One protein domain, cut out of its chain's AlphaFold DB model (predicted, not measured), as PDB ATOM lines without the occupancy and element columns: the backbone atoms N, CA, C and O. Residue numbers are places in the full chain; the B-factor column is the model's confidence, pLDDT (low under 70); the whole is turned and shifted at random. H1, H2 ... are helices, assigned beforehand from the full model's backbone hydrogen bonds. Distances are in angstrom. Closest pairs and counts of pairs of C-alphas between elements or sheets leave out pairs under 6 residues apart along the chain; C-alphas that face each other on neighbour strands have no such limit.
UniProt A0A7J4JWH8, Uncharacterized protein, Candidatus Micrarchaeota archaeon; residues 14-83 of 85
ATOM      1  N   LYS A  14     189.240 143.862 188.962       96.62
ATOM      2  CA  LYS A  14     190.317 143.727 189.958       96.62
ATOM      3  C   LYS A  14     190.751 142.272 190.167       96.62
ATOM      4  O   LYS A  14     191.938 142.018 190.316       96.62
ATOM      5  N   ILE A  15     189.808 141.328 190.144       94.44
ATOM      6  CA  ILE A  15     190.109 139.897 190.283       94.44
ATOM      7  C   ILE A  15     190.814 139.391 189.027       94.44
ATOM      8  O   ILE A  15     191.811 138.688 189.135       94.44
ATOM      9  N   VAL A  16     190.346 139.792 187.841       95.19
ATOM     10  CA  VAL A  16     191.005 139.422 186.578       95.19
ATOM     11  C   VAL A  16     192.453 139.920 186.554       95.19
ATOM     12  O   VAL A  16     193.348 139.128 186.291       95.19
ATOM     13  N   ALA A  17     192.689 141.178 186.935       96.44
ATOM     14  CA  ALA A  17     194.034 141.748 187.013       96.44
ATOM     15  C   ALA A  17     194.937 141.017 188.024       96.44
ATOM     16  O   ALA A  17     196.119 140.808 187.765       96.44
ATOM     17  N   TYR A  18     194.387 140.598 189.167       96.25
ATOM     18  CA  TYR A  18     195.124 139.779 190.130       96.25
ATOM     19  C   TYR A  18     195.517 138.416 189.539       96.25
ATOM     20  O   TYR A  18     196.671 138.009 189.659       96.25
ATOM     21  N   LEU A  19     194.579 137.735 188.873       95.25
ATOM     22  CA  LEU A  19     194.834 136.445 188.226       95.25
ATOM     23  C   LEU A  19     195.867 136.562 187.100       95.25
ATOM     24  O   LEU A  19     196.681 135.659 186.946       95.25
ATOM     25  N   ASP A  20     195.848 137.662 186.345       95.75
ATOM     26  CA  ASP A  20     196.851 137.959 185.315       95.75
ATOM     27  C   ASP A  20     198.246 138.106 185.903       95.75
ATOM     28  O   ASP A  20     199.169 137.428 185.461       95.75
ATOM     29  N   ARG A  21     198.386 138.907 186.962       97.12
ATOM     30  CA  ARG A  21     199.676 139.089 187.631       97.12
ATOM     31  C   ARG A  21     200.243 137.762 188.144       97.12
ATOM     32  O   ARG A  21     201.416 137.477 187.949       97.12
ATOM     33  N   GLN A  22     199.411 136.933 188.773       96.25
ATOM     34  CA  GLN A  22     199.835 135.614 189.260       96.25
ATOM     35  C   GLN A  22     200.186 134.662 188.108       96.25
ATOM     36  O   GLN A  22     201.119 133.869 188.217       96.25
ATOM     37  N   ALA A  23     199.456 134.733 186.995       96.06
ATOM     38  CA  ALA A  23     199.758 133.952 185.802       96.06
ATOM     39  C   ALA A  23     201.133 134.325 185.222       96.06
ATOM     40  O   ALA A  23     201.917 133.428 184.914       96.06
ATOM     41  N   GLU A  24     201.455 135.618 185.152       96.06
ATOM     42  CA  GLU A  24     202.767 136.112 184.716       96.06
ATOM     43  C   GLU A  24     203.893 135.694 185.673       96.06
ATOM     44  O   GLU A  24     204.884 135.117 185.230       96.06
ATOM     45  N   GLU A  25     203.723 135.909 186.982       96.12
ATOM     46  CA  GLU A  25     204.720 135.573 188.014       96.12
ATOM     47  C   GLU A  25     205.095 134.082 188.019       96.12
ATOM     48  O   GLU A  25     206.244 133.722 188.284       96.12
ATOM     49  N   HIS A  26     204.134 133.207 187.709       92.75
ATOM     50  CA  HIS A  26     204.320 131.756 187.718       92.75
ATOM     51  C   HIS A  26     204.505 131.136 186.326       92.75
ATOM     52  O   HIS A  26     204.631 129.915 186.234       92.75
ATOM     53  N   TYR A  27     204.540 131.939 185.256       94.69
ATOM     54  CA  TYR A  27     204.599 131.464 183.866       94.69
ATOM     55  C   TYR A  27     203.473 130.465 183.523       94.69
ATOM     56  O   TYR A  27     203.677 129.465 182.831       94.69
ATOM     57  N   LEU A  28     202.265 130.722 184.030       95.00
ATOM     58  CA  LEU A  28     201.067 129.902 183.833       95.00
ATOM     59  C   LEU A  28     200.013 130.649 183.013       95.00
ATOM     60  O   LEU A  28     200.087 131.853 182.798       95.00
ATOM     61  N   THR A  29     198.975 129.937 182.568       94.81
ATOM     62  CA  THR A  29     197.803 130.598 181.975       94.81
ATOM     63  C   THR A  29     196.864 131.115 183.065       94.81
ATOM     64  O   THR A  29     196.685 130.461 184.099       94.81
ATOM     65  N   ARG A  30     196.163 132.227 182.797       93.38
ATOM     66  CA  ARG A  30     195.087 132.745 183.665       93.38
ATOM     67  C   ARG A  30     194.075 131.659 184.035       93.38
ATOM     68  O   ARG A  30     193.650 131.575 185.183       93.38
ATOM     69  N   ALA A  31     193.702 130.812 183.072       91.69
ATOM     70  CA  ALA A  31     192.749 129.727 183.285       91.69
ATOM     71  C   ALA A  31     193.280 128.671 184.267       91.69
ATOM     72  O   ALA A  31     192.525 128.191 185.111       91.69
ATOM     73  N   THR A  32     194.571 128.333 184.193       92.75
ATOM     74  CA  THR A  32     195.222 127.411 185.135       92.75
ATOM     75  C   THR A  32     195.201 127.973 186.551       92.75
ATOM     76  O   THR A  32     194.784 127.277 187.474       92.75
ATOM     77  N   VAL A  33     195.591 129.237 186.713       94.19
ATOM     78  CA  VAL A  33     195.622 129.913 188.016       94.19
ATOM     79  C   VAL A  33     194.213 130.025 188.604       94.19
ATOM     80  O   VAL A  33     193.975 129.624 189.740       94.19
ATOM     81  N   ALA A  34     193.239 130.477 187.809       92.38
ATOM     82  CA  ALA A  34     191.842 130.556 188.230       92.38
ATOM     83  C   ALA A  34     191.292 129.186 188.656       92.38
ATOM     84  O   ALA A  34     190.630 129.075 189.687       92.38
ATOM     85  N   ARG A  35     191.602 128.128 187.895       91.44
ATOM     86  CA  ARG A  35     191.212 126.754 188.232       91.44
ATOM     87  C   ARG A  35     191.826 126.305 189.553       91.44
ATOM     88  O   ARG A  35     191.124 125.688 190.345       91.44
ATOM     89  N   GLN A  36     193.102 126.598 189.797       92.62
ATOM     90  CA  GLN A  36     193.763 126.244 191.053       92.62
ATOM     91  C   GLN A  36     193.070 126.905 192.244       92.62
ATOM     92  O   GLN A  36     192.677 126.197 193.165       92.62
ATOM     93  N   TYR A  37     192.826 128.217 192.196       92.44
ATOM     94  CA  TYR A  37     192.113 128.910 193.274       92.44
ATOM     95  C   TYR A  37     190.696 128.369 193.493       92.44
ATOM     96  O   TYR A  37     190.296 128.155 194.632       92.44
ATOM     97  N   LEU A  38     189.952 128.094 192.415       90.81
ATOM     98  CA  LEU A  38     188.617 127.502 192.519       90.81
ATOM     99  C   LEU A  38     188.651 126.115 193.173       90.81
ATOM    100  O   LEU A  38     187.826 125.836 194.038       90.81
ATOM    101  N   ILE A  39     189.593 125.252 192.784       90.88
ATOM    102  CA  ILE A  39     189.739 123.913 193.372       90.88
ATOM    103  C   ILE A  39     190.086 124.013 194.857       90.88
ATOM    104  O   ILE A  39     189.480 123.313 195.664       90.88
ATOM    105  N   GLU A  40     191.032 124.878 195.223       91.81
ATOM    106  CA  GLU A  40     191.435 125.084 196.618       91.81
ATOM    107  C   GLU A  40     190.252 125.529 197.488       91.81
ATOM    108  O   GLU A  40     189.991 124.914 198.520       91.81
ATOM    109  N   GLU A  41     189.485 126.518 197.025       91.31
ATOM    110  CA  GLU A  41     188.302 127.034 197.721       91.31
ATOM    111  C   GLU A  41     187.201 125.968 197.863       91.31
ATOM    112  O   GLU A  41     186.583 125.818 198.921       91.31
ATOM    113  N   VAL A  42     186.946 125.194 196.801       91.50
ATOM    114  CA  VAL A  42     185.954 124.108 196.824       91.50
ATOM    115  C   VAL A  42     186.394 122.999 197.777       91.50
ATOM    116  O   VAL A  42     185.573 122.496 198.547       91.50
ATOM    117  N   TYR A  43     187.674 122.624 197.770       93.38
ATOM    118  CA  TYR A  43     188.217 121.636 198.699       93.38
ATOM    119  C   TYR A  43     188.085 122.099 200.144       93.38
ATOM    120  O   TYR A  43     187.626 121.323 200.982       93.38
ATOM    121  N   GLU A  44     188.431 123.351 200.430       92.12
ATOM    122  CA  GLU A  44     188.316 123.929 201.765       92.12
ATOM    123  C   GLU A  44     186.877 123.866 202.284       92.12
ATOM    124  O   GLU A  44     186.622 123.262 203.328       92.12
ATOM    125  N   LYS A  45     185.911 124.361 201.504       93.31
ATOM    126  CA  LYS A  45     184.488 124.311 201.877       93.31
ATOM    127  C   LYS A  45     183.980 122.887 202.075       93.31
ATOM    128  O   LYS A  45     183.282 122.621 203.054       93.31
ATOM    129  N   THR A  46     184.355 121.971 201.185       92.81
ATOM    130  CA  THR A  46     183.925 120.568 201.252       92.81
ATOM    131  C   THR A  46     184.460 119.892 202.515       92.81
ATOM    132  O   THR A  46     183.710 119.235 203.238       92.81
ATOM    133  N   VAL A  47     185.745 120.087 202.823       92.94
ATOM    134  CA  VAL A  47     186.384 119.526 204.020       92.94
ATOM    135  C   VAL A  47     185.768 120.099 205.294       92.94
ATOM    136  O   VAL A  47     185.442 119.335 206.204       92.94
ATOM    137  N   LEU A  48     185.559 121.416 205.360       92.00
ATOM    138  CA  LEU A  48     184.951 122.070 206.519       92.00
ATOM    139  C   LEU A  48     183.510 121.610 206.747       92.00
ATOM    140  O   LEU A  48     183.132 121.310 207.879       92.00
ATOM    141  N   GLN A  49     182.708 121.498 205.686       92.44
ATOM    142  CA  GLN A  49     181.337 120.997 205.780       92.44
ATOM    143  C   GLN A  49     181.306 119.547 206.277       92.44
ATOM    144  O   GLN A  49     180.539 119.219 207.184       92.44
ATOM    145  N   ALA A  50     182.177 118.692 205.741       90.75
ATOM    146  CA  ALA A  50     182.283 117.303 206.166       90.75
ATOM    147  C   ALA A  50     182.753 117.185 207.629       90.75
ATOM    148  O   ALA A  50     182.253 116.350 208.385       90.75
ATOM    149  N   ARG A  51     183.661 118.067 208.066       89.81
ATOM    150  CA  ARG A  51     184.107 118.131 209.461       89.81
ATOM    151  C   ARG A  51     182.990 118.570 210.405       89.81
ATOM    152  O   ARG A  51     182.827 117.944 211.450       89.81
ATOM    153  N   LYS A  52     182.198 119.581 210.030       89.56
ATOM    154  CA  LYS A  52     181.012 120.027 210.786       89.56
ATOM    155  C   LYS A  52     179.959 118.926 210.917       89.56
ATOM    156  O   LYS A  52     179.295 118.842 211.941       89.56
ATOM    157  N   ALA A  53     179.858 118.037 209.928       90.62
ATOM    158  CA  ALA A  53     179.015 116.842 209.993       90.62
ATOM    159  C   ALA A  53     179.575 115.722 210.903       90.62
ATOM    160  O   ALA A  53     178.993 114.643 210.976       90.62
ATOM    161  N   GLY A  54     180.707 115.942 211.585       90.06
ATOM    162  CA  GLY A  54     181.300 114.990 212.529       90.06
ATOM    163  C   GLY A  54     182.153 113.893 211.884       90.06
ATOM    164  O   GLY A  54     182.526 112.931 212.555       90.06
ATOM    165  N   LEU A  55     182.492 114.008 210.595       90.75
ATOM    166  CA  LEU A  55     183.322 113.009 209.922       90.75
ATOM    167  C   LEU A  55     184.778 113.065 210.419       90.75
ATOM    168  O   LEU A  55     185.350 114.127 210.699       90.75
ATOM    169  N   SER A  56     185.401 111.888 210.515       89.81
ATOM    170  CA  SER A  56     186.836 111.771 210.770       89.81
ATOM    171  C   SER A  56     187.635 112.156 209.522       89.81
ATOM    172  O   SER A  56     187.173 111.975 208.399       89.81
ATOM    173  N   ILE A  57     188.864 112.640 209.707       89.31
ATOM    174  CA  ILE A  57     189.742 113.127 208.624       89.31
ATOM    175  C   ILE A  57     189.903 112.075 207.517       89.31
ATOM    176  O   ILE A  57     189.797 112.383 206.330       89.31
ATOM    177  N   ARG A  58     190.098 110.812 207.911       90.56
ATOM    178  CA  ARG A  58     190.197 109.682 206.983       90.56
ATOM    179  C   ARG A  58     188.921 109.514 206.157       90.56
ATOM    180  O   ARG A  58     189.002 109.408 204.939       90.56
ATOM    181  N   LYS A  59     187.753 109.570 206.803       91.06
ATOM    182  CA  LYS A  59     186.466 109.406 206.122       91.06
ATOM    183  C   LYS A  59     186.148 110.579 205.195       91.06
ATOM    184  O   LYS A  59     185.563 110.365 204.140       91.06
ATOM    185  N   ILE A  60     186.578 111.797 205.535       90.88
ATOM    186  CA  ILE A  60     186.500 112.960 204.637       90.88
ATOM    187  C   ILE A  60     187.323 112.702 203.372       90.88
ATOM    188  O   ILE A  60     186.807 112.868 202.271       90.88
ATOM    189  N   SER A  61     188.572 112.250 203.510       92.31
ATOM    190  CA  SER A  61     189.431 111.946 202.358       92.31
ATOM    191  C   SER A  61     188.828 110.867 201.449       92.31
ATOM    192  O   SER A  61     188.762 111.054 200.237       92.31
ATOM    193  N   GLU A  62     188.315 109.782 202.034       91.31
ATOM    194  CA  GLU A  62     187.700 108.669 201.296       91.31
ATOM    195  C   GLU A  62     186.405 109.078 200.574       91.31
ATOM    196  O   GLU A  62     186.179 108.669 199.439       91.31
ATOM    197  N   THR A  63     185.557 109.899 201.201       91.00
ATOM    198  CA  THR A  63     184.252 110.292 200.628       91.00
ATOM    199  C   THR A  63     184.349 111.410 199.598       91.00
ATOM    200  O   THR A  63     183.597 111.414 198.629       91.00
ATOM    201  N   THR A  64     185.259 112.361 199.799       87.62
ATOM    202  CA  THR A  64     185.404 113.531 198.918       87.62
ATOM    203  C   THR A  64     186.411 113.301 197.793       87.62
ATOM    204  O   THR A  64     186.455 114.080 196.845       87.62
ATOM    205  N   GLY A  65     187.257 112.269 197.904       88.50
ATOM    206  CA  GLY A  65     188.393 112.047 197.008       88.50
ATOM    207  C   GLY A  65     189.546 113.038 197.212       88.50
ATOM    208  O   GLY A  65     190.535 112.992 196.480       88.50
ATOM    209  N   ILE A  66     189.453 113.935 198.200       91.94
ATOM    210  CA  ILE A  66     190.506 114.904 198.513       91.94
ATOM    211  C   ILE A  66     191.648 114.174 199.239       91.94
ATOM    212  O   ILE A  66     191.391 113.461 200.213       91.94
ATOM    213  N   PRO A  67     192.922 114.357 198.838       92.12
ATOM    214  CA  PRO A  67     194.047 113.676 199.474       92.12
ATOM    215  C   PRO A  67     194.139 113.945 200.979       92.12
ATOM    216  O   PRO A  67     194.031 115.090 201.418       92.12
ATOM    217  N   TYR A  68     194.431 112.911 201.771       90.44
ATOM    218  CA  TYR A  68     194.497 112.990 203.236       90.44
ATOM    219  C   TYR A  68     195.384 114.137 203.753       90.44
ATOM    220  O   TYR A  68     194.972 114.911 204.615       90.44
ATOM    221  N   ALA A  69     196.575 114.312 203.167       91.19
ATOM    222  CA  ALA A  69     197.487 115.405 203.516       91.19
ATOM    223  C   ALA A  69     196.873 116.796 203.269       91.19
ATOM    224  O   ALA A  69     197.141 117.743 204.009       91.19
ATOM    225  N   LYS A  70     196.019 116.925 202.248       90.81
ATOM    226  CA  LYS A  70     195.313 118.167 201.932       90.81
ATOM    227  C   LYS A  70     194.204 118.448 202.942       90.81
ATOM    228  O   LYS A  70     194.118 119.571 203.425       90.81
ATOM    229  N   VAL A  71     193.423 117.428 203.309       91.00
ATOM    230  CA  VAL A  71     192.397 117.522 204.362       91.00
ATOM    231  C   VAL A  71     193.028 117.970 205.683       91.00
ATOM    232  O   VAL A  71     192.538 118.905 206.309       91.00
ATOM    233  N   LEU A  72     194.155 117.362 206.070       91.12
ATOM    234  CA  LEU A  72     194.918 117.769 207.253       91.12
ATOM    235  C   LEU A  72     195.373 119.226 207.184       91.12
ATOM    236  O   LEU A  72     195.197 119.960 208.149       91.12
ATOM    237  N   LYS A  73     195.937 119.654 206.051       91.31
ATOM    238  CA  LYS A  73     196.399 121.034 205.872       91.31
ATOM    239  C   LYS A  73     195.255 122.043 205.993       91.31
ATOM    240  O   LYS A  73     195.460 123.099 206.576       91.31
ATOM    241  N   ILE A  74     194.082 121.730 205.442       89.62
ATOM    242  CA  ILE A  74     192.893 122.591 205.526       89.62
ATOM    243  C   ILE A  74     192.435 122.706 206.983       89.62
ATOM    244  O   ILE A  74     192.376 123.805 207.516       89.62
ATOM    245  N   LEU A  75     192.198 121.576 207.655       87.31
ATOM    246  CA  LEU A  75     191.714 121.579 209.040       87.31
ATOM    247  C   LEU A  75     192.738 122.146 210.029       87.31
ATOM    248  O   LEU A  75     192.361 122.773 211.013       87.31
ATOM    249  N   GLY A  76     194.027 121.947 209.757       84.31
ATOM    250  CA  GLY A  76     195.112 122.511 210.548       84.31
ATOM    251  C   GLY A  76     195.168 124.034 210.468       84.31
ATOM    252  O   GLY A  76     195.499 124.651 211.466       84.31
ATOM    253  N   LYS A  77     194.804 124.651 209.332       75.50
ATOM    254  CA  LYS A  77     194.675 126.116 209.232       75.50
ATOM    255  C   LYS A  77     193.518 126.640 210.079       75.50
ATOM    256  O   LYS A  77     193.687 127.626 210.779       75.50
ATOM    257  N   THR A  78     192.374 125.961 210.048       62.88
ATOM    258  CA  THR A  78     191.159 126.404 210.751       62.88
ATOM    259  C   THR A  78     191.314 126.375 212.273       62.88
ATOM    260  O   THR A  78     190.746 127.215 212.957       62.88
ATOM    261  N   GLN A  79     192.134 125.466 212.811       57.34
ATOM    262  CA  GLN A  79     192.433 125.427 214.249       57.34
ATOM    263  C   GLN A  79     193.171 126.674 214.766       57.34
ATOM    264  O   GLN A  79     193.119 126.933 215.964       57.34
ATOM    265  N   PHE A  80     193.840 127.443 213.899       49.62
ATOM    266  CA  PHE A  80     194.489 128.698 214.296       49.62
ATOM    267  C   PHE A  80     193.515 129.880 214.371       49.62
ATOM    268  O   PHE A  80     193.787 130.813 215.120       49.62
ATOM    269  N   ASP A  81     192.386 129.837 213.658       45.53
ATOM    270  CA  ASP A  81     191.380 130.906 213.706       45.53
ATOM    271  C   ASP A  81     190.447 130.778 214.927       45.53
ATOM    272  O   ASP A  81     189.977 131.785 215.441       45.53
ATOM    273  N   GLU A  82     190.228 129.567 215.458       42.75
ATOM    274  CA  GLU A  82     189.395 129.336 216.660       42.75
ATOM    275  C   GLU A  82     190.102 129.645 217.999       42.75
ATOM    276  O   GLU A  82     189.482 129.542 219.052       42.75
ATOM    277  N   GLN A  83     191.389 130.019 217.994       39.94
ATOM    278  CA  GLN A  83     192.132 130.408 219.210       39.94
ATOM    279  C   GLN A  83     192.325 131.928 219.354       39.94
ATOM    280  O   GLN A  83     193.061 132.366 220.237       39.94
TER     281      GLN A  83
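What this domain is: This is residues 14 to 83 of the 85 residues of an uncharacterized protein of Candidatus Micrarchaeota archaeon (UniProt A0A7J4JWH8). The long helix H2 makes a shaft, with the shorter helix H1 set steeply at its first end and a small group of two helices, H3 and H4, gathered at its other end. H4 crosses H2 nearly at a right angle, H3 sits in the corner beside the last turns of H2, and H1 has no contact with H3 or H4. The printed part has 70 residues with four named helices, in the order H1, H2, H3, H4, and no named strand; the class is all helix. The whole is loose, with a radius of gyration of the C-alphas of 14.7 A, and the C-alphas span 40 by 29 by 17 A.

How they stand to each other: Start at H2, residues 30 to 52, the hub, which touches the three other helices. At its residues 30 to 34 look for H1, residues 14 to 25, which touches it with residues 19 to 23 alone; the closest C-alphas, of Ala 23 and Arg 30, are 5.3 A apart. These two run opposite ways at a steep tilt of 69.8 degrees, only just short of about perpendicular. Farther along, residues 44 to 48 of H2 touch residues 71 to 75 of H4, residues 68 to 81. Their closest C-alphas, of Glu 44 and Ile 74, are 6.1 A apart, and the lines are about perpendicular at 74 degrees. Residues 46 to 51 of H2 touch H3, residues 57 to 64, with the C-alphas of Ala 50 and Ile 60 closest at 6.2 A; the tilt is steep, 57 degrees, opposite ways. H3 also touches residues 68 to 72 of H4, the C-alphas of Ser 61 and Tyr 68 being closest at 5.2 A, at a steep tilt of 63 degrees, opposite ways. The helix packing is mostly crossed, with 0 of 4 touching pairs at a shallow tilt. H1 is apart from H3 and from H4. Each O i to N i+4 pair is within hydrogen-bond range in H1, H2 and H3, and 8 of 10 are in H4.

Where its parts are: Find C-alpha 30 at (195.087, 132.745, 183.665); from there H2 runs 33.1 A to C-alpha 52 at (181.012, 120.027, 210.786). H1 begins at C-alpha 14, (190.317, 143.727, 189.958), and is 16.7 A long. H3 is short, 10.6 A, and H4 runs 21.0 A to C-alpha 81 at (191.380, 130.906, 213.706).

The domain as a whole: The C-alphas farthest apart, of Glu 24 and Gly 54, are 41.0 A from each other. The printed part has no cut, and its three links, H1 to H2, H2 to H3 and H3 to H4, are tight. The mean pLDDT of the printed part is 88.3; look to residues 78 to 83 for the model's confidence under 70.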